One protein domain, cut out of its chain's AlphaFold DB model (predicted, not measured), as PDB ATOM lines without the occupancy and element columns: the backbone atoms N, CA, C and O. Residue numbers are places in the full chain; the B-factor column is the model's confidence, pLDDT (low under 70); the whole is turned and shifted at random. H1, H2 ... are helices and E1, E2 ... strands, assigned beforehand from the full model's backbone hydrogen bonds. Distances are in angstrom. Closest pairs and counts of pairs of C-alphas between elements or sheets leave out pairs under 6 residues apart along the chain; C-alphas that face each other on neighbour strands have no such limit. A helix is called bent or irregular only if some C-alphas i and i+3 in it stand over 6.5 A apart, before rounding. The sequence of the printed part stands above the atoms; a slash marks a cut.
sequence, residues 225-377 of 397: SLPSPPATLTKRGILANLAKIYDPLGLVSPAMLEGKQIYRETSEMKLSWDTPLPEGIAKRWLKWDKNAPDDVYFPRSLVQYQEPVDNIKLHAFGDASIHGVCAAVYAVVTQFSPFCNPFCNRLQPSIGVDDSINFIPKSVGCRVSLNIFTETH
ATOM      1  N   SER A 225      46.933  53.858 -12.918       88.38
ATOM      2  CA  SER A 225      46.629  54.945 -11.991       88.38
ATOM      3  C   SER A 225      45.486  55.798 -12.521       88.38
ATOM      4  O   SER A 225      45.481  56.198 -13.694       88.38
ATOM      5  N   LEU A 226      44.550  56.123 -11.640       82.19
ATOM      6  CA  LEU A 226      43.541  57.132 -11.882       82.19
ATOM      7  C   LEU A 226      44.072  58.516 -11.458       82.19
ATOM      8  O   LEU A 226      45.021  58.627 -10.679       82.19
ATOM      9  N   PRO A 227      43.565  59.607 -12.050       79.81
ATOM     10  CA  PRO A 227      44.237  60.896 -11.965       79.81
ATOM     11  C   PRO A 227      43.895  61.648 -10.673       79.81
ATOM     12  O   PRO A 227      42.731  61.934 -10.417       79.81
ATOM     13  N   SER A 228      44.927  62.096  -9.954       72.12
ATOM     14  CA  SER A 228      44.847  63.020  -8.810       72.12
ATOM     15  C   SER A 228      45.743  64.253  -9.060       72.12
ATOM     16  O   SER A 228      46.831  64.088  -9.628       72.12
ATOM     17  N   PRO A 229      45.341  65.502  -8.724       68.62
ATOM     18  CA  PRO A 229      44.117  65.915  -8.023       68.62
ATOM     19  C   PRO A 229      42.841  65.832  -8.892       68.62
ATOM     20  O   PRO A 229      42.950  65.718 -10.121       68.62
ATOM     21  N   PRO A 230      41.647  65.951  -8.269       73.94
ATOM     22  CA  PRO A 230      40.354  65.910  -8.947       73.94
ATOM     23  C   PRO A 230      40.264  66.860 -10.141       73.94
ATOM     24  O   PRO A 230      40.893  67.923 -10.183       73.94
ATOM     25  N   ALA A 231      39.444  66.493 -11.123       81.25
ATOM     26  CA  ALA A 231      39.195  67.338 -12.285       81.25
ATOM     27  C   ALA A 231      38.668  68.729 -11.894       81.25
ATOM     28  O   ALA A 231      37.832  68.872 -11.002       81.25
ATOM     29  N   THR A 232      39.061  69.759 -12.648       89.06
ATOM     30  CA  THR A 232      38.309  71.019 -12.650       89.06
ATOM     31  C   THR A 232      36.870  70.721 -13.080       89.06
ATOM     32  O   THR A 232      36.663  69.997 -14.054       89.06
ATOM     33  N   LEU A 233      35.878  71.277 -12.379       93.94
ATOM     34  CA  LEU A 233      34.453  71.028 -12.638       93.94
ATOM     35  C   LEU A 233      33.953  71.801 -13.870       93.94
ATOM     36  O   LEU A 233      33.049  72.630 -13.789       93.94
ATOM     37  N   THR A 234      34.570  71.516 -15.013       94.88
ATOM     38  CA  THR A 234      34.226  71.991 -16.354       94.88
ATOM     39  C   THR A 234      34.261  70.811 -17.322       94.88
ATOM     40  O   THR A 234      34.883  69.777 -17.053       94.88
ATOM     41  N   LYS A 235      33.640  70.961 -18.495       93.12
ATOM     42  CA  LYS A 235      33.691  69.944 -19.557       93.12
ATOM     43  C   LYS A 235      35.134  69.598 -19.951       93.12
ATOM     44  O   LYS A 235      35.460  68.427 -20.146       93.12
ATOM     45  N   ARG A 236      36.009  70.608 -20.051       94.38
ATOM     46  CA  ARG A 236      37.441  70.424 -20.331       94.38
ATOM     47  C   ARG A 236      38.143  69.672 -19.208       94.38
ATOM     48  O   ARG A 236      38.935  68.783 -19.503       94.38
ATOM     49  N   GLY A 237      37.869  70.021 -17.952       93.12
ATOM     50  CA  GLY A 237      38.505  69.391 -16.800       93.12
ATOM     51  C   GLY A 237      38.180  67.903 -16.703       93.12
ATOM     52  O   GLY A 237      39.100  67.097 -16.573       93.12
ATOM     53  N   ILE A 238      36.905  67.531 -16.869       92.19
ATOM     54  CA  ILE A 238      36.467  66.127 -16.921       92.19
ATOM     55  C   ILE A 238      37.190  65.363 -18.035       92.19
ATOM     56  O   ILE A 238      37.782  64.315 -17.782       92.19
ATOM     57  N   LEU A 239      37.182  65.897 -19.265       91.69
ATOM     58  CA  LEU A 239      37.852  65.249 -20.395       91.69
ATOM     59  C   LEU A 239      39.349  65.079 -20.136       91.69
ATOM     60  O   LEU A 239      39.899  64.012 -20.389       91.69
ATOM     61  N   ALA A 240      40.004  66.129 -19.639       91.56
ATOM     62  CA  ALA A 240      41.428  66.112 -19.343       91.56
ATOM     63  C   ALA A 240      41.772  65.107 -18.240       91.56
ATOM     64  O   ALA A 240      42.846  64.518 -18.286       91.56
ATOM     65  N   ASN A 241      40.888  64.905 -17.262       91.31
ATOM     66  CA  ASN A 241      41.060  63.885 -16.238       91.31
ATOM     67  C   ASN A 241      40.912  62.482 -16.861       91.31
ATOM     68  O   ASN A 241      41.889  61.741 -16.895       91.31
ATOM     69  N   LEU A 242      39.790  62.171 -17.519       88.69
ATOM     70  CA  LEU A 242      39.583  60.866 -18.173       88.69
ATOM     71  C   LEU A 242      40.680  60.506 -19.189       88.69
ATOM     72  O   LEU A 242      41.074  59.347 -19.287       88.69
ATOM     73  N   ALA A 243      41.187  61.488 -19.938       88.88
ATOM     74  CA  ALA A 243      42.231  61.289 -20.942       88.88
ATOM     75  C   ALA A 243      43.619  60.979 -20.351       88.88
ATOM     76  O   ALA A 243      44.484  60.496 -21.080       88.88
ATOM     77  N   LYS A 244      43.854  61.243 -19.057       90.19
ATOM     78  CA  LYS A 244      45.103  60.860 -18.371       90.19
ATOM     79  C   LYS A 244      45.166  59.365 -18.056       90.19
ATOM     80  O   LYS A 244      46.259  58.860 -17.818       90.19
ATOM     81  N   ILE A 245      44.026  58.673 -18.046       88.69
ATOM     82  CA  ILE A 245      43.961  57.245 -17.737       88.69
ATOM     83  C   ILE A 245      44.518  56.465 -18.930       88.69
ATOM     84  O   ILE A 245      43.876  56.327 -19.975       88.69
ATOM     85  N   TYR A 246      45.744  55.970 -18.774       90.31
ATOM     86  CA  TYR A 246      46.419  55.157 -19.776       90.31
ATOM     87  C   TYR A 246      46.116  53.675 -19.544       90.31
ATOM     88  O   TYR A 246      46.779  53.005 -18.758       90.31
ATOM     89  N   ASP A 247      45.099  53.177 -20.246       87.25
ATOM     90  CA  ASP A 247      44.641  51.789 -20.170       87.25
ATOM     91  C   ASP A 247      44.615  51.141 -21.570       87.25
ATOM     92  O   ASP A 247      43.564  51.078 -22.226       87.25
ATOM     93  N   PRO A 248      45.783  50.715 -22.091       87.44
ATOM     94  CA  PRO A 248      45.874  50.061 -23.393       87.44
ATOM     95  C   PRO A 248      45.191  48.687 -23.423       87.44
ATOM     96  O   PRO A 248      44.787  48.261 -24.500       87.44
ATOM     97  N   LEU A 249      45.031  48.013 -22.277       84.69
ATOM     98  CA  LEU A 249      44.399  46.690 -22.172       84.69
ATOM     99  C   LEU A 249      42.888  46.744 -21.892       84.69
ATOM    100  O   LEU A 249      42.219  45.715 -21.970       84.69
ATOM    101  N   GLY A 250      42.351  47.920 -21.573       83.12
ATOM    102  CA  GLY A 250      40.937  48.108 -21.267       83.12
ATOM    103  C   GLY A 250      40.515  47.601 -19.883       83.12
ATOM    104  O   GLY A 250      39.315  47.487 -19.645       83.12
ATOM    105  N   LEU A 251      41.449  47.304 -18.978       77.88
ATOM    106  CA  LEU A 251      41.183  46.640 -17.696       77.88
ATOM    107  C   LEU A 251      40.395  47.505 -16.708       77.88
ATOM    108  O   LEU A 251      39.598  46.971 -15.941       77.88
ATOM    109  N   VAL A 252      40.551  48.830 -16.760       82.25
ATOM    110  CA  VAL A 252      39.792  49.763 -15.909       82.25
ATOM    111  C   VAL A 252      38.569  50.341 -16.620       82.25
ATOM    112  O   VAL A 252      37.884  51.212 -16.080       82.25
ATOM    113  N   SER A 253      38.241  49.847 -17.820       78.62
ATOM    114  CA  SER A 253      37.069  50.298 -18.584       78.62
ATOM    115  C   SER A 253      35.757  50.275 -17.785       78.62
ATOM    116  O   SER A 253      35.012  51.249 -17.922       78.62
ATOM    117  N   PRO A 254      35.467  49.261 -16.937       75.75
ATOM    118  CA  PRO A 254      34.266  49.270 -16.098       75.75
ATOM    119  C   PRO A 254      34.234  50.454 -15.123       75.75
ATOM    120  O   PRO A 254      33.234  51.164 -15.052       75.75
ATOM    121  N   ALA A 255      35.353  50.738 -14.448       77.31
ATOM    122  CA  ALA A 255      35.466  51.869 -13.526       77.31
ATOM    123  C   ALA A 255      35.351  53.223 -14.249       77.31
ATOM    124  O   ALA A 255      34.822  54.186 -13.699       77.31
ATOM    125  N   MET A 256      35.790  53.306 -15.509       80.06
ATOM    126  CA  MET A 256      35.698  54.525 -16.322       80.06
ATOM    127  C   MET A 256      34.310  54.788 -16.924       80.06
ATOM    128  O   MET A 256      34.096  55.865 -17.489       80.06
ATOM    129  N   LEU A 257      33.389  53.818 -16.890       79.81
ATOM    130  CA  LEU A 257      32.120  53.902 -17.615       79.81
ATOM    131  C   LEU A 257      31.281  55.100 -17.159       79.81
ATOM    132  O   LEU A 257      30.881  55.917 -17.991       79.81
ATOM    133  N   GLU A 258      31.065  55.240 -15.850       83.62
ATOM    134  CA  GLU A 258      30.283  56.345 -15.286       83.62
ATOM    135  C   GLU A 258      30.932  57.701 -15.609       83.62
ATOM    136  O   GLU A 258      30.257  58.604 -16.106       83.62
ATOM    137  N   GLY A 259      32.253  57.828 -15.452       86.81
ATOM    138  CA  GLY A 259      32.981  59.044 -15.824       86.81
ATOM    139  C   GLY A 259      32.786  59.430 -17.300       86.81
ATOM    140  O   GLY A 259      32.504  60.589 -17.619       86.81
ATOM    141  N   LYS A 260      32.849  58.457 -18.221       85.94
ATOM    142  CA  LYS A 260      32.600  58.683 -19.659       85.94
ATOM    143  C   LYS A 260      31.150  59.062 -19.955       85.94
ATOM    144  O   LYS A 260      30.916  59.892 -20.836       85.94
ATOM    145  N   GLN A 261      30.184  58.490 -19.239       85.38
ATOM    146  CA  GLN A 261      28.772  58.861 -19.368       85.38
ATOM    147  C   GLN A 261      28.539  60.308 -18.934       85.38
ATOM    148  O   GLN A 261      27.901  61.062 -19.665       85.38
ATOM    149  N   ILE A 262      29.119  60.718 -17.802       90.00
ATOM    150  CA  ILE A 262      29.053  62.102 -17.321       90.00
ATOM    151  C   ILE A 262      29.646  63.051 -18.372       90.00
ATOM    152  O   ILE A 262      29.015  64.040 -18.747       90.00
ATOM    153  N   TYR A 263      30.823  62.736 -18.923       90.12
ATOM    154  CA  TYR A 263      31.420  63.538 -19.995       90.12
ATOM    155  C   TYR A 263      30.515  63.642 -21.236       90.12
ATOM    156  O   TYR A 263      30.344  64.727 -21.805       90.12
ATOM    157  N   ARG A 264      29.910  62.528 -21.657       85.62
ATOM    158  CA  ARG A 264      28.979  62.508 -22.788       85.62
ATOM    159  C   ARG A 264      27.782  63.422 -22.537       85.62
ATOM    160  O   ARG A 264      27.482  64.256 -23.386       85.62
ATOM    161  N   GLU A 265      27.162  63.325 -21.369       90.31
ATOM    162  CA  GLU A 265      26.014  64.150 -20.988       90.31
ATOM    163  C   GLU A 265      26.359  65.650 -21.021       90.31
ATOM    164  O   GLU A 265      25.644  66.442 -21.636       90.31
ATOM    165  N   THR A 266      27.525  66.050 -20.492       89.81
ATOM    166  CA  THR A 266      27.987  67.454 -20.597       89.81
ATOM    167  C   THR A 266      28.189  67.916 -22.039       89.81
ATOM    168  O   THR A 266      28.049  69.101 -22.353       89.81
ATOM    169  N   SER A 267      28.525  66.985 -22.934       87.25
ATOM    170  CA  SER A 267      28.690  67.264 -24.357       87.25
ATOM    171  C   SER A 267      27.345  67.421 -25.062       87.25
ATOM    172  O   SER A 267      27.203  68.334 -25.876       87.25
ATOM    173  N   GLU A 268      26.355  66.600 -24.710       89.88
ATOM    174  CA  GLU A 268      24.981  66.663 -25.224       89.88
ATOM    175  C   GLU A 268      24.250  67.937 -24.764       89.88
ATOM    176  O   GLU A 268      23.491  68.522 -25.536       89.88
ATOM    177  N   MET A 269      24.570  68.449 -23.571       90.00
ATOM    178  CA  MET A 269      24.101  69.751 -23.069       90.00
ATOM    179  C   MET A 269      24.670  70.964 -23.831       90.00
ATOM    180  O   MET A 269      24.281  72.096 -23.555       90.00
ATOM    181  N   LYS A 270      25.600  70.757 -24.779       89.69
ATOM    182  CA  LYS A 270      26.265  71.817 -25.566       89.69
ATOM    183  C   LYS A 270      26.942  72.901 -24.710       89.69
ATOM    184  O   LYS A 270      27.034  74.055 -25.124       89.69
ATOM    185  N   LEU A 271      27.461  72.528 -23.538       87.44
ATOM    186  CA  LEU A 271      28.240  73.432 -22.688       87.44
ATOM    187  C   LEU A 271      29.550  73.843 -23.380       87.44
ATOM    188  O   LEU A 271      30.200  73.022 -24.045       87.44
ATOM    189  N   SER A 272      29.962  75.100 -23.180       92.38
ATOM    190  CA  SER A 272      31.310  75.544 -23.549       92.38
ATOM    191  C   SER A 272      32.357  74.831 -22.686       92.38
ATOM    192  O   SER A 272      32.072  74.372 -21.580       92.38
ATOM    193  N   TRP A 273      33.579  74.714 -23.206       92.25
ATOM    194  CA  TRP A 273      34.657  73.913 -22.614       92.25
ATOM    195  C   TRP A 273      34.966  74.267 -21.158       92.25
ATOM    196  O   TRP A 273      35.203  73.368 -20.351       92.25
ATOM    197  N   ASP A 274      34.939  75.557 -20.837       93.94
ATOM    198  CA  ASP A 274      35.398  76.102 -19.558       93.94
ATOM    199  C   ASP A 274      34.242  76.605 -18.676       93.94
ATOM    200  O   ASP A 274      34.464  77.196 -17.623       93.94
ATOM    201  N   THR A 275      32.992  76.349 -19.077       92.88
ATOM    202  CA  THR A 275      31.815  76.674 -18.265       92.88
ATOM    203  C   THR A 275      31.730  75.740 -17.048       92.88
ATOM    204  O   THR A 275      31.902  74.525 -17.216       92.88
ATOM    205  N   PRO A 276      31.436  76.267 -15.841       95.38
ATOM    206  CA  PRO A 276      31.160  75.445 -14.667       95.38
ATOM    207  C   PRO A 276      30.028  74.445 -14.921       95.38
ATOM    208  O   PRO A 276      29.020  74.772 -15.549       95.38
ATOM    209  N   LEU A 277      30.193  73.219 -14.429       94.69
ATOM    210  CA  LEU A 277      29.189  72.170 -14.587       94.69
ATOM    211  C   LEU A 277      27.914  72.480 -13.784       94.69
ATOM    212  O   LEU A 277      28.012  72.984 -12.661       94.69
ATOM    213  N   PRO A 278      26.722  72.115 -14.295       95.12
ATOM    214  CA  PRO A 278      25.494  72.140 -13.509       95.12
ATOM    215  C   PRO A 278      25.631  71.317 -12.225       95.12
ATOM    216  O   PRO A 278      26.271  70.263 -12.221       95.12
ATOM    217  N   GLU A 279      24.979  71.759 -11.149       94.12
ATOM    218  CA  GLU A 279      25.147  71.190  -9.805       94.12
ATOM    219  C   GLU A 279      24.933  69.665  -9.757       94.12
ATOM    220  O   GLU A 279      25.714  68.948  -9.133       94.12
ATOM    221  N   GLY A 280      23.918  69.145 -10.457       94.06
ATOM    222  CA  GLY A 280      23.641  67.705 -10.507       94.06
ATOM    223  C   GLY A 280      24.766  66.887 -11.153       94.06
ATOM    224  O   GLY A 280      25.138  65.829 -10.644       94.06
ATOM    225  N   ILE A 281      25.357  67.406 -12.232       94.19
ATOM    226  CA  ILE A 281      26.480  66.775 -12.938       94.19
ATOM    227  C   ILE A 281      27.747  66.838 -12.089       94.19
ATOM    228  O   ILE A 281      28.438  65.833 -11.938       94.19
ATOM    229  N   ALA A 282      28.021  68.000 -11.494       94.56
ATOM    230  CA  ALA A 282      29.165  68.191 -10.614       94.56
ATOM    231  C   ALA A 282      29.126  67.223  -9.421       94.56
ATOM    232  O   ALA A 282      30.126  66.574  -9.124       94.56
ATOM    233  N   LYS A 283      27.961  67.058  -8.777       94.75
ATOM    234  CA  LYS A 283      27.780  66.102  -7.671       94.75
ATOM    235  C   LYS A 283      28.035  64.656  -8.097       94.75
ATOM    236  O   LYS A 283      28.697  63.927  -7.365       94.75
ATOM    237  N   ARG A 284      27.537  64.240  -9.268       94.00
ATOM    238  CA  ARG A 284      27.794  62.892  -9.810       94.00
ATOM    239  C   ARG A 284      29.270  62.674 -10.117       94.00
ATOM    240  O   ARG A 284      29.809  61.648  -9.726       94.00
ATOM    241  N   TRP A 285      29.926  63.653 -10.740       93.38
ATOM    242  CA  TRP A 285      31.361  63.586 -11.010       93.38
ATOM    243  C   TRP A 285      32.170  63.428  -9.725       93.38
ATOM    244  O   TRP A 285      32.969  62.509  -9.623       93.38
ATOM    245  N   LEU A 286      31.916  64.269  -8.719       92.50
ATOM    246  CA  LEU A 286      32.608  64.195  -7.429       92.50
ATOM    247  C   LEU A 286      32.344  62.876  -6.694       92.50
ATOM    248  O   LEU A 286      33.227  62.369  -6.011       92.50
ATOM    249  N   LYS A 287      31.135  62.313  -6.822       91.88
ATOM    250  CA  LYS A 287      30.814  60.995  -6.264       91.88
ATOM    251  C   LYS A 287      31.631  59.896  -6.944       91.88
ATOM    252  O   LYS A 287      32.195  59.065  -6.243       91.88
ATOM    253  N   TRP A 288      31.685  59.898  -8.276       88.75
ATOM    254  CA  TRP A 288      32.488  58.946  -9.040       88.75
ATOM    255  C   TRP A 288      33.976  59.083  -8.701       88.75
ATOM    256  O   TRP A 288      34.587  58.103  -8.305       88.75
ATOM    257  N   ASP A 289      34.522  60.298  -8.756       87.56
ATOM    258  CA  ASP A 289      35.933  60.611  -8.481       87.56
ATOM    259  C   ASP A 289      36.355  60.167  -7.071       87.56
ATOM    260  O   ASP A 289      37.412  59.578  -6.897       87.56
ATOM    261  N   LYS A 290      35.482  60.355  -6.071       86.81
ATOM    262  CA  LYS A 290      35.719  59.900  -4.693       86.81
ATOM    263  C   LYS A 290      35.666  58.375  -4.529       86.81
ATOM    264  O   LYS A 290      36.309  57.843  -3.629       86.81
ATOM    265  N   ASN A 291      34.828  57.696  -5.308       85.88
ATOM    266  CA  ASN A 291      34.611  56.253  -5.191       85.88
ATOM    267  C   ASN A 291      35.525  55.440  -6.115       85.88
ATOM    268  O   ASN A 291      35.642  54.228  -5.943       85.88
ATOM    269  N   ALA A 292      36.120  56.081  -7.116       81.00
ATOM    270  CA  ALA A 292      37.054  55.443  -8.014       81.00
ATOM    271  C   ALA A 292      38.345  55.101  -7.243       81.00
ATOM    272  O   ALA A 292      38.809  55.914  -6.443       81.00
ATOM    273  N   PRO A 293      38.923  53.904  -7.441       81.50
ATOM    274  CA  PRO A 293      40.195  53.559  -6.817       81.50
ATOM    275  C   PRO A 293      41.311  54.464  -7.352       81.50
ATOM    276  O   PRO A 293      41.296  54.815  -8.530       81.50
ATOM    277  N   ASP A 294      42.298  54.792  -6.519       84.00
ATOM    278  CA  ASP A 294      43.469  55.568  -6.956       84.00
ATOM    279  C   ASP A 294      44.339  54.765  -7.939       84.00
ATOM    280  O   ASP A 294      44.774  55.276  -8.972       84.00
ATOM    281  N   ASP A 295      44.538  53.477  -7.654       85.62
ATOM    282  CA  ASP A 295      45.306  52.547  -8.477       85.62
ATOM    283  C   ASP A 295      44.580  51.203  -8.586       85.62
ATOM    284  O   ASP A 295      44.063  50.664  -7.604       85.62
ATOM    285  N   VAL A 296      44.564  50.639  -9.794       84.75
ATOM    286  CA  VAL A 296      44.036  49.295 -10.055       84.75
ATOM    287  C   VAL A 296      45.185  48.374 -10.435       84.75
ATOM    288  O   VAL A 296      45.848  48.604 -11.447       84.75
ATOM    289  N   TYR A 297      45.387  47.325  -9.640       86.19
ATOM    290  CA  TYR A 297      46.460  46.343  -9.802       86.19
ATOM    291  C   TYR A 297      45.949  45.062 -10.452       86.19
ATOM    292  O   TYR A 297      44.842  44.601 -10.175       86.19
ATOM    293  N   PHE A 298      46.782  44.456 -11.292       85.81
ATOM    294  CA  PHE A 298      46.487  43.190 -11.950       85.81
ATOM    295  C   PHE A 298      47.769  42.377 -12.160       85.81
ATOM    296  O   PHE A 298      48.831  42.953 -12.405       85.81
ATOM    297  N   PRO A 299      47.699  41.035 -12.114       88.44
ATOM    298  CA  PRO A 299      48.832  40.196 -12.483       88.44
ATOM    299  C   PRO A 299      49.300  40.517 -13.906       88.44
ATOM    300  O   PRO A 299      48.489  40.566 -14.847       88.44
ATOM    301  N   ARG A 300      50.614  40.729 -14.076       90.75
ATOM    302  CA  ARG A 300      51.196  40.867 -15.414       90.75
ATOM    303  C   ARG A 300      51.007  39.553 -16.159       90.75
ATOM    304  O   ARG A 300      50.371  39.557 -17.206       90.75
ATOM    305  N   SER A 301      51.522  38.457 -15.600       89.75
ATOM    306  CA  SER A 301      51.424  37.130 -16.209       89.75
ATOM    307  C   SER A 301      50.006  36.557 -16.124       89.75
ATOM    308  O   SER A 301      49.334  36.684 -15.103       89.75
ATOM    309  N   LEU A 302      49.574  35.898 -17.195       82.75
ATOM    310  CA  LEU A 302      48.358  35.081 -17.299       82.75
ATOM    311  C   LEU A 302      48.613  33.631 -16.904       82.75
ATOM    312  O   LEU A 302      47.684  32.867 -16.666       82.75
ATOM    313  N   VAL A 303      49.889  33.276 -16.885       81.88
ATOM    314  CA  VAL A 303      50.422  31.946 -16.671       81.88
ATOM    315  C   VAL A 303      51.071  31.979 -15.290       81.88
ATOM    316  O   VAL A 303      51.997  32.761 -15.057       81.88
ATOM    317  N   GLN A 304      50.507  31.237 -14.337       69.38
ATOM    318  CA  GLN A 304      50.916  31.319 -12.928       69.38
ATOM    319  C   GLN A 304      52.187  30.535 -12.639       69.38
ATOM    320  O   GLN A 304      52.919  30.884 -11.714       69.38
ATOM    321  N   TYR A 305      52.439  29.498 -13.427       76.62
ATOM    322  CA  TYR A 305      53.530  28.578 -13.184       76.62
ATOM    323  C   TYR A 305      54.489  28.513 -14.385       76.62
ATOM    324  O   TYR A 305      54.145  28.944 -15.488       76.62
ATOM    325  N   GLN A 306      55.713  28.034 -14.160       83.25
ATOM    326  CA  GLN A 306      56.791  27.965 -15.161       83.25
ATOM    327  C   GLN A 306      56.772  26.652 -15.968       83.25
ATOM    328  O   GLN A 306      57.780  26.211 -16.512       83.25
ATOM    329  N   GLU A 307      55.614  26.010 -16.034       81.44
ATOM    330  CA  GLU A 307      55.348  24.781 -16.758       81.44
ATOM    331  C   GLU A 307      54.741  25.106 -18.127       81.44
ATOM    332  O   GLU A 307      54.104  26.152 -18.305       81.44
ATOM    333  N   PRO A 308      54.883  24.210 -19.114       80.69
ATOM    334  CA  PRO A 308      54.214  24.367 -20.394       80.69
ATOM    335  C   PRO A 308      52.704  24.573 -20.229       80.69
ATOM    336  O   PRO A 308      52.053  23.952 -19.387       80.69
ATOM    337  N   VAL A 309      52.147  25.460 -21.048       81.19
ATOM    338  CA  VAL A 309      50.700  25.659 -21.124       81.19
ATOM    339  C   VAL A 309      50.089  24.529 -21.942       81.19
ATOM    340  O   VAL A 309      50.384  24.397 -23.128       81.19
ATOM    341  N   ASP A 310      49.210  23.747 -21.318       83.94
ATOM    342  CA  ASP A 310      48.526  22.626 -21.968       83.94
ATOM    343  C   ASP A 310      47.378  23.114 -22.855       83.94
ATOM    344  O   ASP A 310      47.134  22.588 -23.942       83.94
ATOM    345  N   ASN A 311      46.629  24.113 -22.376       82.62
ATOM    346  CA  ASN A 311      45.459  24.633 -23.072       82.62
ATOM    347  C   ASN A 311      45.136  26.071 -22.659       82.62
ATOM    348  O   ASN A 311      45.353  26.470 -21.514       82.62
ATOM    349  N   ILE A 312      44.546  26.829 -23.584       82.00
ATOM    350  CA  ILE A 312      44.005  28.166 -23.339       82.00
ATOM    351  C   ILE A 312      42.586  28.215 -23.904       82.00
ATOM    352  O   ILE A 312      42.382  28.065 -25.107       82.00
ATOM    353  N   LYS A 313      41.597  28.481 -23.047       84.06
ATOM    354  CA  LYS A 313      40.212  28.747 -23.463       84.06
ATOM    355  C   LYS A 313      39.882  30.212 -23.248       84.06
ATOM    356  O   LYS A 313      40.150  30.740 -22.180       84.06
ATOM    357  N   LEU A 314      39.275  30.864 -24.235       83.19
ATOM    358  CA  LEU A 314      38.778  32.233 -24.086       83.19
ATOM    359  C   LEU A 314      37.270  32.207 -23.822       83.19
ATOM    360  O   LEU A 314      36.494  31.758 -24.660       83.19
ATOM    361  N   HIS A 315      36.856  32.691 -22.658       83.19
ATOM    362  CA  HIS A 315      35.468  32.875 -22.259       83.19
ATOM    363  C   HIS A 315      35.114  34.348 -22.427       83.19
ATOM    364  O   HIS A 315      35.570  35.197 -21.666       83.19
ATOM    365  N   ALA A 316      34.333  34.665 -23.452       80.94
ATOM    366  CA  ALA A 316      33.869  36.021 -23.694       80.94
ATOM    367  C   ALA A 316      32.468  36.209 -23.108       80.94
ATOM    368  O   ALA A 316      31.546  35.459 -23.425       80.94
ATOM    369  N   PHE A 317      32.316  37.243 -22.295       79.69
ATOM    370  CA  PHE A 317      31.051  37.721 -21.764       79.69
ATOM    371  C   PHE A 317      30.782  39.090 -22.367       79.69
ATOM    372  O   PHE A 317      31.675  39.934 -22.448       79.69
ATOM    373  N   GLY A 318      29.552  39.307 -22.806       76.50
ATOM    374  CA  GLY A 318      29.093  40.590 -23.305       76.50
ATOM    375  C   GLY A 318      27.804  40.957 -22.602       76.50
ATOM    376  O   GLY A 318      26.947  40.100 -22.410       76.50
ATOM    377  N   ASP A 319      27.681  42.226 -22.240       71.50
ATOM    378  CA  ASP A 319      26.450  42.783 -21.692       71.50
ATOM    379  C   ASP A 319      26.174  44.147 -22.337       71.50
ATOM    380  O   ASP A 319      27.092  44.856 -22.764       71.50
ATOM    381  N   ALA A 320      24.906  44.513 -22.469       73.81
ATOM    382  CA  ALA A 320      24.478  45.737 -23.123       73.81
ATOM    383  C   ALA A 320      23.320  46.407 -22.381       73.81
ATOM    384  O   ALA A 320      22.326  45.792 -22.012       73.81
ATOM    385  N   SER A 321      23.422  47.727 -22.255       71.19
ATOM    386  CA  SER A 321      22.505  48.595 -21.524       71.19
ATOM    387  C   SER A 321      22.210  49.912 -22.258       71.19
ATOM    388  O   SER A 321      22.800  50.245 -23.293       71.19
ATOM    389  N   ILE A 322      21.219  50.668 -21.759       69.50
ATOM    390  CA  ILE A 322      21.127  52.128 -21.886       69.50
ATOM    391  C   ILE A 322      22.409  52.615 -21.278       69.50
ATOM    392  O   ILE A 322      22.931  51.969 -20.412       69.50
ATOM    393  N   HIS A 323      23.000  53.700 -21.695       65.81
ATOM    394  CA  HIS A 323      24.298  54.113 -21.183       65.81
ATOM    395  C   HIS A 323      25.537  53.305 -21.643       65.81
ATOM    396  O   HIS A 323      26.605  53.914 -21.625       65.81
ATOM    397  N   GLY A 324      25.492  52.032 -22.080       64.81
ATOM    398  CA  GLY A 324      26.727  51.338 -22.506       64.81
ATOM    399  C   GLY A 324      26.607  49.892 -23.000       64.81
ATOM    400  O   GLY A 324      25.743  49.145 -22.572       64.81
ATOM    401  N   VAL A 325      27.506  49.478 -23.889       70.44
ATOM    402  CA  VAL A 325      27.824  48.058 -24.136       70.44
ATOM    403  C   VAL A 325      29.095  47.743 -23.357       70.44
ATOM    404  O   VAL A 325      29.881  48.660 -23.165       70.44
ATOM    405  N   CYS A 326      29.313  46.506 -22.922       70.94
ATOM    406  CA  CYS A 326      30.560  46.025 -22.335       70.94
ATOM    407  C   CYS A 326      30.891  44.615 -22.832       70.94
ATOM    408  O   CYS A 326      29.998  43.829 -23.139       70.94
ATOM    409  N   ALA A 327      32.182  44.307 -22.913       74.38
ATOM    410  CA  ALA A 327      32.660  42.956 -23.144       74.38
ATOM    411  C   ALA A 327      33.883  42.688 -22.265       74.38
ATOM    412  O   ALA A 327      34.819  43.489 -22.238       74.38
ATOM    413  N   ALA A 328      33.864  41.549 -21.583       78.38
ATOM    414  CA  ALA A 328      34.969  41.030 -20.796       78.38
ATOM    415  C   ALA A 328      35.352  39.660 -21.351       78.38
ATOM    416  O   ALA A 328      34.507  38.789 -21.536       78.38
ATOM    417  N   VAL A 329      36.630  39.468 -21.635       78.19
ATOM    418  CA  VAL A 329      37.177  38.199 -22.101       78.19
ATOM    419  C   VAL A 329      38.046  37.638 -20.998       78.19
ATOM    420  O   VAL A 329      38.868  38.357 -20.437       78.19
ATOM    421  N   TYR A 330      37.885  36.349 -20.722       79.62
ATOM    422  CA  TYR A 330      38.718  35.618 -19.795       79.62
ATOM    423  C   TYR A 330      39.454  34.488 -20.470       79.62
ATOM    424  O   TYR A 330      38.835  33.589 -21.015       79.62
ATOM    425  N   ALA A 331      40.782  34.519 -20.433       80.00
ATOM    426  CA  ALA A 331      41.560  33.320 -20.693       80.00
ATOM    427  C   ALA A 331      41.544  32.420 -19.455       80.00
ATOM    428  O   ALA A 331      41.796  32.873 -18.340       80.00
ATOM    429  N   VAL A 332      41.242  31.153 -19.686       81.25
ATOM    430  CA  VAL A 332      41.402  30.056 -18.745       81.25
ATOM    431  C   VAL A 332      42.587  29.248 -19.231       81.25
ATOM    432  O   VAL A 332      42.527  28.629 -20.296       81.25
ATOM    433  N   VAL A 333      43.682  29.341 -18.485       79.31
ATOM    434  CA  VAL A 333      44.950  28.681 -18.798       79.31
ATOM    435  C   VAL A 333      45.035  27.403 -17.973       79.31
ATOM    436  O   VAL A 333      44.916  27.450 -16.750       79.31
ATOM    437  N   THR A 334      45.240  26.274 -18.646       78.81
ATOM    438  CA  THR A 334      45.494  24.977 -18.015       78.81
ATOM    439  C   THR A 334      46.994  24.698 -18.047       78.81
ATOM    440  O   THR A 334      47.608  24.753 -19.114       78.81
ATOM    441  N   GLN A 335      47.569  24.411 -16.880       75.12
ATOM    442  CA  GLN A 335      48.965  24.013 -16.707       75.12
ATOM    443  C   GLN A 335      49.059  22.875 -15.696       75.12
ATOM    444  O   GLN A 335      48.292  22.825 -14.727       75.12
ATOM    445  N   PHE A 336      50.051  22.009 -15.878       70.88
ATOM    446  CA  PHE A 336      50.462  21.062 -14.852       70.88
ATOM    447  C   PHE A 336      51.022  21.801 -13.624       70.88
ATOM    448  O   PHE A 336      51.875  22.672 -13.763       70.88
ATOM    449  N   SER A 337      50.567  21.442 -12.416       61.25
ATOM    450  CA  SER A 337      51.102  21.983 -11.159       61.25
ATOM    451  C   SER A 337      51.843  20.896 -10.368       61.25
ATOM    452  O   SER A 337      51.205  19.944  -9.906       61.25
ATOM    453  N   PRO A 338      53.158  21.034 -10.122       52.94
ATOM    454  CA  PRO A 338      53.913  20.092  -9.297       52.94
ATOM    455  C   PRO A 338      53.619  20.228  -7.791       52.94
ATOM    456  O   PRO A 338      54.032  19.371  -7.013       52.94
ATOM    457  N   PHE A 339      52.885  21.265  -7.362       52.16
ATOM    458  CA  PHE A 339      52.583  21.568  -5.952       52.16
ATOM    459  C   PHE A 339      51.156  21.189  -5.515       52.16
ATOM    460  O   PHE A 339      50.710  21.571  -4.430       52.16
ATOM    461  N   CYS A 340      50.431  20.430  -6.338       42.19
ATOM    462  CA  CYS A 340      49.081  19.948  -6.050       42.19
ATOM    463  C   CYS A 340      49.076  18.940  -4.877       42.19
ATOM    464  O   CYS A 340      49.131  17.727  -5.064       42.19
ATOM    465  N   ASN A 341      48.995  19.446  -3.645       34.19
ATOM    466  CA  ASN A 341      48.612  18.668  -2.466       34.19
ATOM    467  C   ASN A 341      47.072  18.503  -2.513       34.19
ATOM    468  O   ASN A 341      46.389  19.525  -2.623       34.19
ATOM    469  N   PRO A 342      46.485  17.291  -2.416       36.31
ATOM    470  CA  PRO A 342      45.063  17.024  -2.712       36.31
ATOM    471  C   PRO A 342      44.024  17.728  -1.808       36.31
ATOM    472  O   PRO A 342      42.829  17.489  -1.945       36.31
ATOM    473  N   PHE A 343      44.451  18.605  -0.896       29.17
ATOM    474  CA  PHE A 343      43.600  19.318   0.060       29.17
ATOM    475  C   PHE A 343      43.564  20.845  -0.111       29.17
ATOM    476  O   PHE A 343      42.852  21.512   0.639       29.17
ATOM    477  N   CYS A 344      44.293  21.432  -1.066       30.42
ATOM    478  CA  CYS A 344      44.400  22.893  -1.175       30.42
ATOM    479  C   CYS A 344      43.602  23.466  -2.360       30.42
ATOM    480  O   CYS A 344      44.161  24.034  -3.290       30.42
ATOM    481  N   ASN A 345      42.273  23.352  -2.311       27.38
ATOM    482  CA  ASN A 345      41.383  24.109  -3.197       27.38
ATOM    483  C   ASN A 345      41.198  25.528  -2.634       27.38
ATOM    484  O   ASN A 345      40.219  25.805  -1.941       27.38
ATOM    485  N   ARG A 346      42.148  26.434  -2.892       26.50
ATOM    486  CA  ARG A 346      41.968  27.873  -2.633       26.50
ATOM    487  C   ARG A 346      41.977  28.642  -3.949       26.50
ATOM    488  O   ARG A 346      43.030  28.908  -4.512       26.50
ATOM    489  N   LEU A 347      40.786  29.027  -4.398       29.69
ATOM    490  CA  LEU A 347      40.596  30.083  -5.388       29.69
ATOM    491  C   LEU A 347      40.965  31.422  -4.730       29.69
ATOM    492  O   LEU A 347      40.405  31.767  -3.689       29.69
ATOM    493  N   GLN A 348      41.906  32.168  -5.311       25.73
ATOM    494  CA  GLN A 348      42.122  33.572  -4.960       25.73
ATOM    495  C   GLN A 348      41.361  34.452  -5.960       25.73
ATOM    496  O   GLN A 348      41.711  34.449  -7.141       25.73
ATOM    497  N   PRO A 349      40.331  35.202  -5.533       25.44
ATOM    498  CA  PRO A 349      39.717  36.206  -6.385       25.44
ATOM    499  C   PRO A 349      40.702  37.362  -6.583       25.44
ATOM    500  O   PRO A 349      41.124  38.007  -5.625       25.44
ATOM    501  N   SER A 350      41.056  37.649  -7.830       30.19
ATOM    502  CA  SER A 350      41.759  38.870  -8.222       30.19
ATOM    503  C   SER A 350      40.774  39.840  -8.865       30.19
ATOM    504  O   SER A 350      40.867  40.104 -10.051       30.19
ATOM    505  N   ILE A 351      39.801  40.320  -8.085       29.77
ATOM    506  CA  ILE A 351      39.029  41.563  -8.274       29.77
ATOM    507  C   ILE A 351      38.199  41.725  -6.993       29.77
ATOM    508  O   ILE A 351      37.313  40.925  -6.708       29.77
ATOM    509  N   GLY A 352      38.513  42.745  -6.197       26.75
ATOM    510  CA  GLY A 352      37.604  43.272  -5.185       26.75
ATOM    511  C   GLY A 352      36.873  44.459  -5.791       26.75
ATOM    512  O   GLY A 352      37.365  45.579  -5.704       26.75
ATOM    513  N   VAL A 353      35.745  44.214  -6.455       27.84
ATOM    514  CA  VAL A 353      34.803  45.269  -6.845       27.84
ATOM    515  C   VAL A 353      33.408  44.776  -6.485       27.84
ATOM    516  O   VAL A 353      33.014  43.684  -6.873       27.84
ATOM    517  N   ASP A 354      32.742  45.585  -5.668       25.45
ATOM    518  CA  ASP A 354      31.447  45.366  -5.030       25.45
ATOM    519  C   ASP A 354      30.312  45.176  -6.059       25.45
ATOM    520  O   ASP A 354      30.242  45.882  -7.070       25.45
ATOM    521  N   ASP A 355      29.429  44.215  -5.789       25.34
ATOM    522  CA  ASP A 355      28.308  43.806  -6.637       25.34
ATOM    523  C   ASP A 355      27.150  44.806  -6.514       25.34
ATOM    524  O   ASP A 355      26.568  44.934  -5.438       25.34
ATOM    525  N   SER A 356      26.753  45.487  -7.599       24.33
ATOM    526  CA  SER A 356      25.343  45.879  -7.842       24.33
ATOM    527  C   SER A 356      25.164  46.828  -9.029       24.33
ATOM    528  O   SER A 356      25.019  48.031  -8.826       24.33
ATOM    529  N   ILE A 357      25.029  46.338 -10.270       28.30
ATOM    530  CA  ILE A 357      24.317  47.153 -11.270       28.30
ATOM    531  C   ILE A 357      23.544  46.319 -12.309       28.30
ATOM    532  O   ILE A 357      24.134  45.586 -13.092       28.30
ATOM    533  N   ASN A 358      22.211  46.467 -12.320       24.73
ATOM    534  CA  ASN A 358      21.275  45.895 -13.304       24.73
ATOM    535  C   ASN A 358      20.908  46.943 -14.373       24.73
ATOM    536  O   ASN A 358      20.642  48.092 -14.013       24.73
ATOM    537  N   PHE A 359      20.808  46.560 -15.659       31.88
ATOM    538  CA  PHE A 359      20.515  47.500 -16.757       31.88
ATOM    539  C   PHE A 359      19.751  46.929 -17.996       31.88
ATOM    540  O   PHE A 359      19.712  45.727 -18.217       31.88
ATOM    541  N   ILE A 360      19.141  47.834 -18.796       26.78
ATOM    542  CA  ILE A 360      18.216  47.707 -19.983       26.78
ATOM    543  C   ILE A 360      18.568  48.848 -21.009       26.78
ATOM    544  O   ILE A 360      19.116  49.795 -20.474       26.78
ATOM    545  N   PRO A 361      18.304  48.879 -22.368       28.22
ATOM    546  CA  PRO A 361      19.227  49.267 -23.499       28.22
ATOM    547  C   PRO A 361      19.137  50.659 -24.226       28.22
ATOM    548  O   PRO A 361      18.032  51.077 -24.550       28.22
ATOM    549  N   LYS A 362      20.294  51.307 -24.559       25.06
ATOM    550  CA  LYS A 362      20.663  52.488 -25.439       25.06
ATOM    551  C   LYS A 362      22.164  52.918 -25.287       25.06
ATOM    552  O   LYS A 362      22.570  53.579 -24.340       25.06
ATOM    553  N   SER A 363      22.967  52.635 -26.303       27.62
ATOM    554  CA  SER A 363      24.438  52.484 -26.344       27.62
ATOM    555  C   SER A 363      25.399  53.672 -26.061       27.62
ATOM    556  O   SER A 363      25.210  54.792 -26.535       27.62
ATOM    557  N   VAL A 364      26.536  53.343 -25.416       31.81
ATOM    558  CA  VAL A 364      27.910  53.907 -25.555       31.81
ATOM    559  C   VAL A 364      28.834  52.720 -25.890       31.81
ATOM    560  O   VAL A 364      28.698  51.670 -25.268       31.81
ATOM    561  N   GLY A 365      29.732  52.828 -26.875       27.64
ATOM    562  CA  GLY A 365      30.614  51.713 -27.264       27.64
ATOM    563  C   GLY A 365      31.679  51.381 -26.206       27.64
ATOM    564  O   GLY A 365      32.298  52.298 -25.662       27.64
ATOM    565  N   CYS A 366      31.914  50.089 -25.940       31.05
ATOM    566  CA  CYS A 366      32.988  49.631 -25.046       31.05
ATOM    567  C   CYS A 366      34.277  49.258 -25.766       31.05
ATOM    568  O   CYS A 366      34.271  48.818 -26.914       31.05
ATOM    569  N   ARG A 367      35.376  49.341 -25.007       33.88
ATOM    570  CA  ARG A 367      36.590  48.554 -25.239       33.88
ATOM    571  C   ARG A 367      36.430  47.191 -24.558       33.88
ATOM    572  O   ARG A 367      35.833  47.111 -23.490       33.88
ATOM    573  N   VAL A 368      36.964  46.153 -25.193       28.31
ATOM    574  CA  VAL A 368      37.039  44.790 -24.652       28.31
ATOM    575  C   VAL A 368      38.150  44.744 -23.599       28.31
ATOM    576  O   VAL A 368      39.266  45.173 -23.895       28.31
ATOM    577  N   SER A 369      37.866  44.240 -22.400       33.50
ATOM    578  CA  SER A 369      38.882  43.941 -21.380       33.50
ATOM    579  C   SER A 369      39.254  42.454 -21.422       33.50
ATOM    580  O   SER A 369      38.385  41.615 -21.644       33.50
ATOM    581  N   LEU A 370      40.535  42.107 -21.231       32.62
ATOM    582  CA  LEU A 370      40.993  40.716 -21.071       32.62
ATOM    583  C   LEU A 370      41.443  40.484 -19.614       32.62
ATOM    584  O   LEU A 370      42.577  40.812 -19.250       32.62
ATOM    585  N   ASN A 371      40.555  39.929 -18.791       38.41
ATOM    586  CA  ASN A 371      40.761  39.586 -17.375       38.41
ATOM    587  C   ASN A 371      40.885  38.072 -17.245       38.41
ATOM    588  O   ASN A 371      40.127  37.400 -17.897       38.41
ATOM    589  N   ILE A 372      41.784  37.479 -16.462       34.75
ATOM    590  CA  ILE A 372      42.057  36.026 -16.576       34.75
ATOM    591  C   ILE A 372      41.784  35.288 -15.276       34.75
ATOM    592  O   ILE A 372      42.077  35.798 -14.199       34.75
ATOM    593  N   PHE A 373      41.211  34.090 -15.415       30.14
ATOM    594  CA  PHE A 373      40.892  33.160 -14.339       30.14
ATOM    595  C   PHE A 373      41.705  31.886 -14.573       30.14
ATOM    596  O   PHE A 373      41.664  31.323 -15.660       30.14
ATOM    597  N   THR A 374      42.471  31.428 -13.592       26.95
ATOM    598  CA  THR A 374      43.295  30.216 -13.721       26.95
ATOM    599  C   THR A 374      42.593  29.019 -13.097       26.95
ATOM    600  O   THR A 374      42.151  29.100 -11.952       26.95
ATOM    601  N   GLU A 375      42.525  27.908 -13.828       28.47
ATOM    602  CA  GLU A 375      41.953  26.642 -13.362       28.47
ATOM    603  C   GLU A 375      43.074  25.589 -13.317       28.47
ATOM    604  O   GLU A 375      43.652  25.236 -14.346       28.47
ATOM    605  N   THR A 376      43.433  25.125 -12.118       30.14
ATOM    606  CA  THR A 376      44.471  24.108 -11.887       30.14
ATOM    607  C   THR A 376      43.854  22.713 -11.792       30.14
ATOM    608  O   THR A 376      42.940  22.484 -11.002       30.14
ATOM    609  N   HIS A 377      44.365  21.748 -12.562       31.22
ATOM    610  CA  HIS A 377      43.975  20.339 -12.442       31.22
ATOM    611  C   HIS A 377      45.015  19.549 -11.640       31.22
ATOM    612  O   HIS A 377      46.162  19.416 -12.061       31.22
TER     613      HIS A 377
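What this domain is: This is residues 225 to 377 of the 397 residues of an uncharacterized protein of Stylophora pistillata (UniProt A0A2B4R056). The model is a long body of two parts set end to end: a narrow sheet, made of the long hairpin E2 and E3 with the short E4 beside E3, and a small up-and-down bundle of three helices, H1, H2 and H3, at the other end. The first residues of H2, 253 to 257, graze the sheet where the two parts meet, and a long stretch without named elements, residues 336 to 367, runs back from the end of E3 to E4. The printed part has 153 residues, with three named helices followed by four named strands; the sheet's order is E2, E3, E4, mixed. The class is mixed, helices and strands, with under half of the residues in named elements. The whole is loose, with a radius of gyration of the C-alphas of 19.4 A, and elongated, spanning 62 by 33 by 25 A.

Where its parts are: Find C-alpha 309 at (50.700, 25.659, -21.124); from there E2 runs 33.1 A through residues 309 to 320. E3, residues 325 to 335, returns over 32.9 A. E4 is residues 368 to 370, 6.7 A, ending at (40.993, 40.716, -21.071). Look next for H2, residues 253 to 268, 21.4 A. H1, residues 235 to 242, begins at (33.691, 69.944, -19.557) and is 10.9 A long; H3, residues 279 to 291, is 18.3 A. E1, residues 295 to 299, is 13.5 A and pairs with no named strand.

How they stand to each other: Begin at the hairpin E2 and E3, antiparallel at 165 degrees, where N 315 and O 330 are 2.7 A apart, within hydrogen-bond range. E4 is parallel to E3, at 21 degrees; there N 329 and O 369, at 2.8 A, are within range. H2 is on the sheet but only grazes it, with residues 253 to 257. H2 is irregular, with C-alphas 255 and 258 7.1 A apart, and has a kink of 29 degrees near residue 260. H1 and H2 form a helical hairpin and touch, their closest C-alphas being those of Lys 235 and Thr 266, 6.3 A apart. H2 and H3, also a hairpin, touch at Gly 259 and Trp 288, the closest C-alphas, 6.8 A apart. H1 and H3 are only just apart, at 8.2 A. E1 is apart from H3 and from E2. Every O i to N i+4 pair is within hydrogen-bond range in H1 and H3; in H2, 10 of 12 are.

The domain as a whole: Look for the farthest C-alphas at Ser 272 and Pro 342, 63.6 A apart. The printed part has no cut. The link from E3 to E4, 32 residues, is long. The mean pLDDT of the printed part is 70.3, and 46 residues are under 70, among them residues 337 to 377.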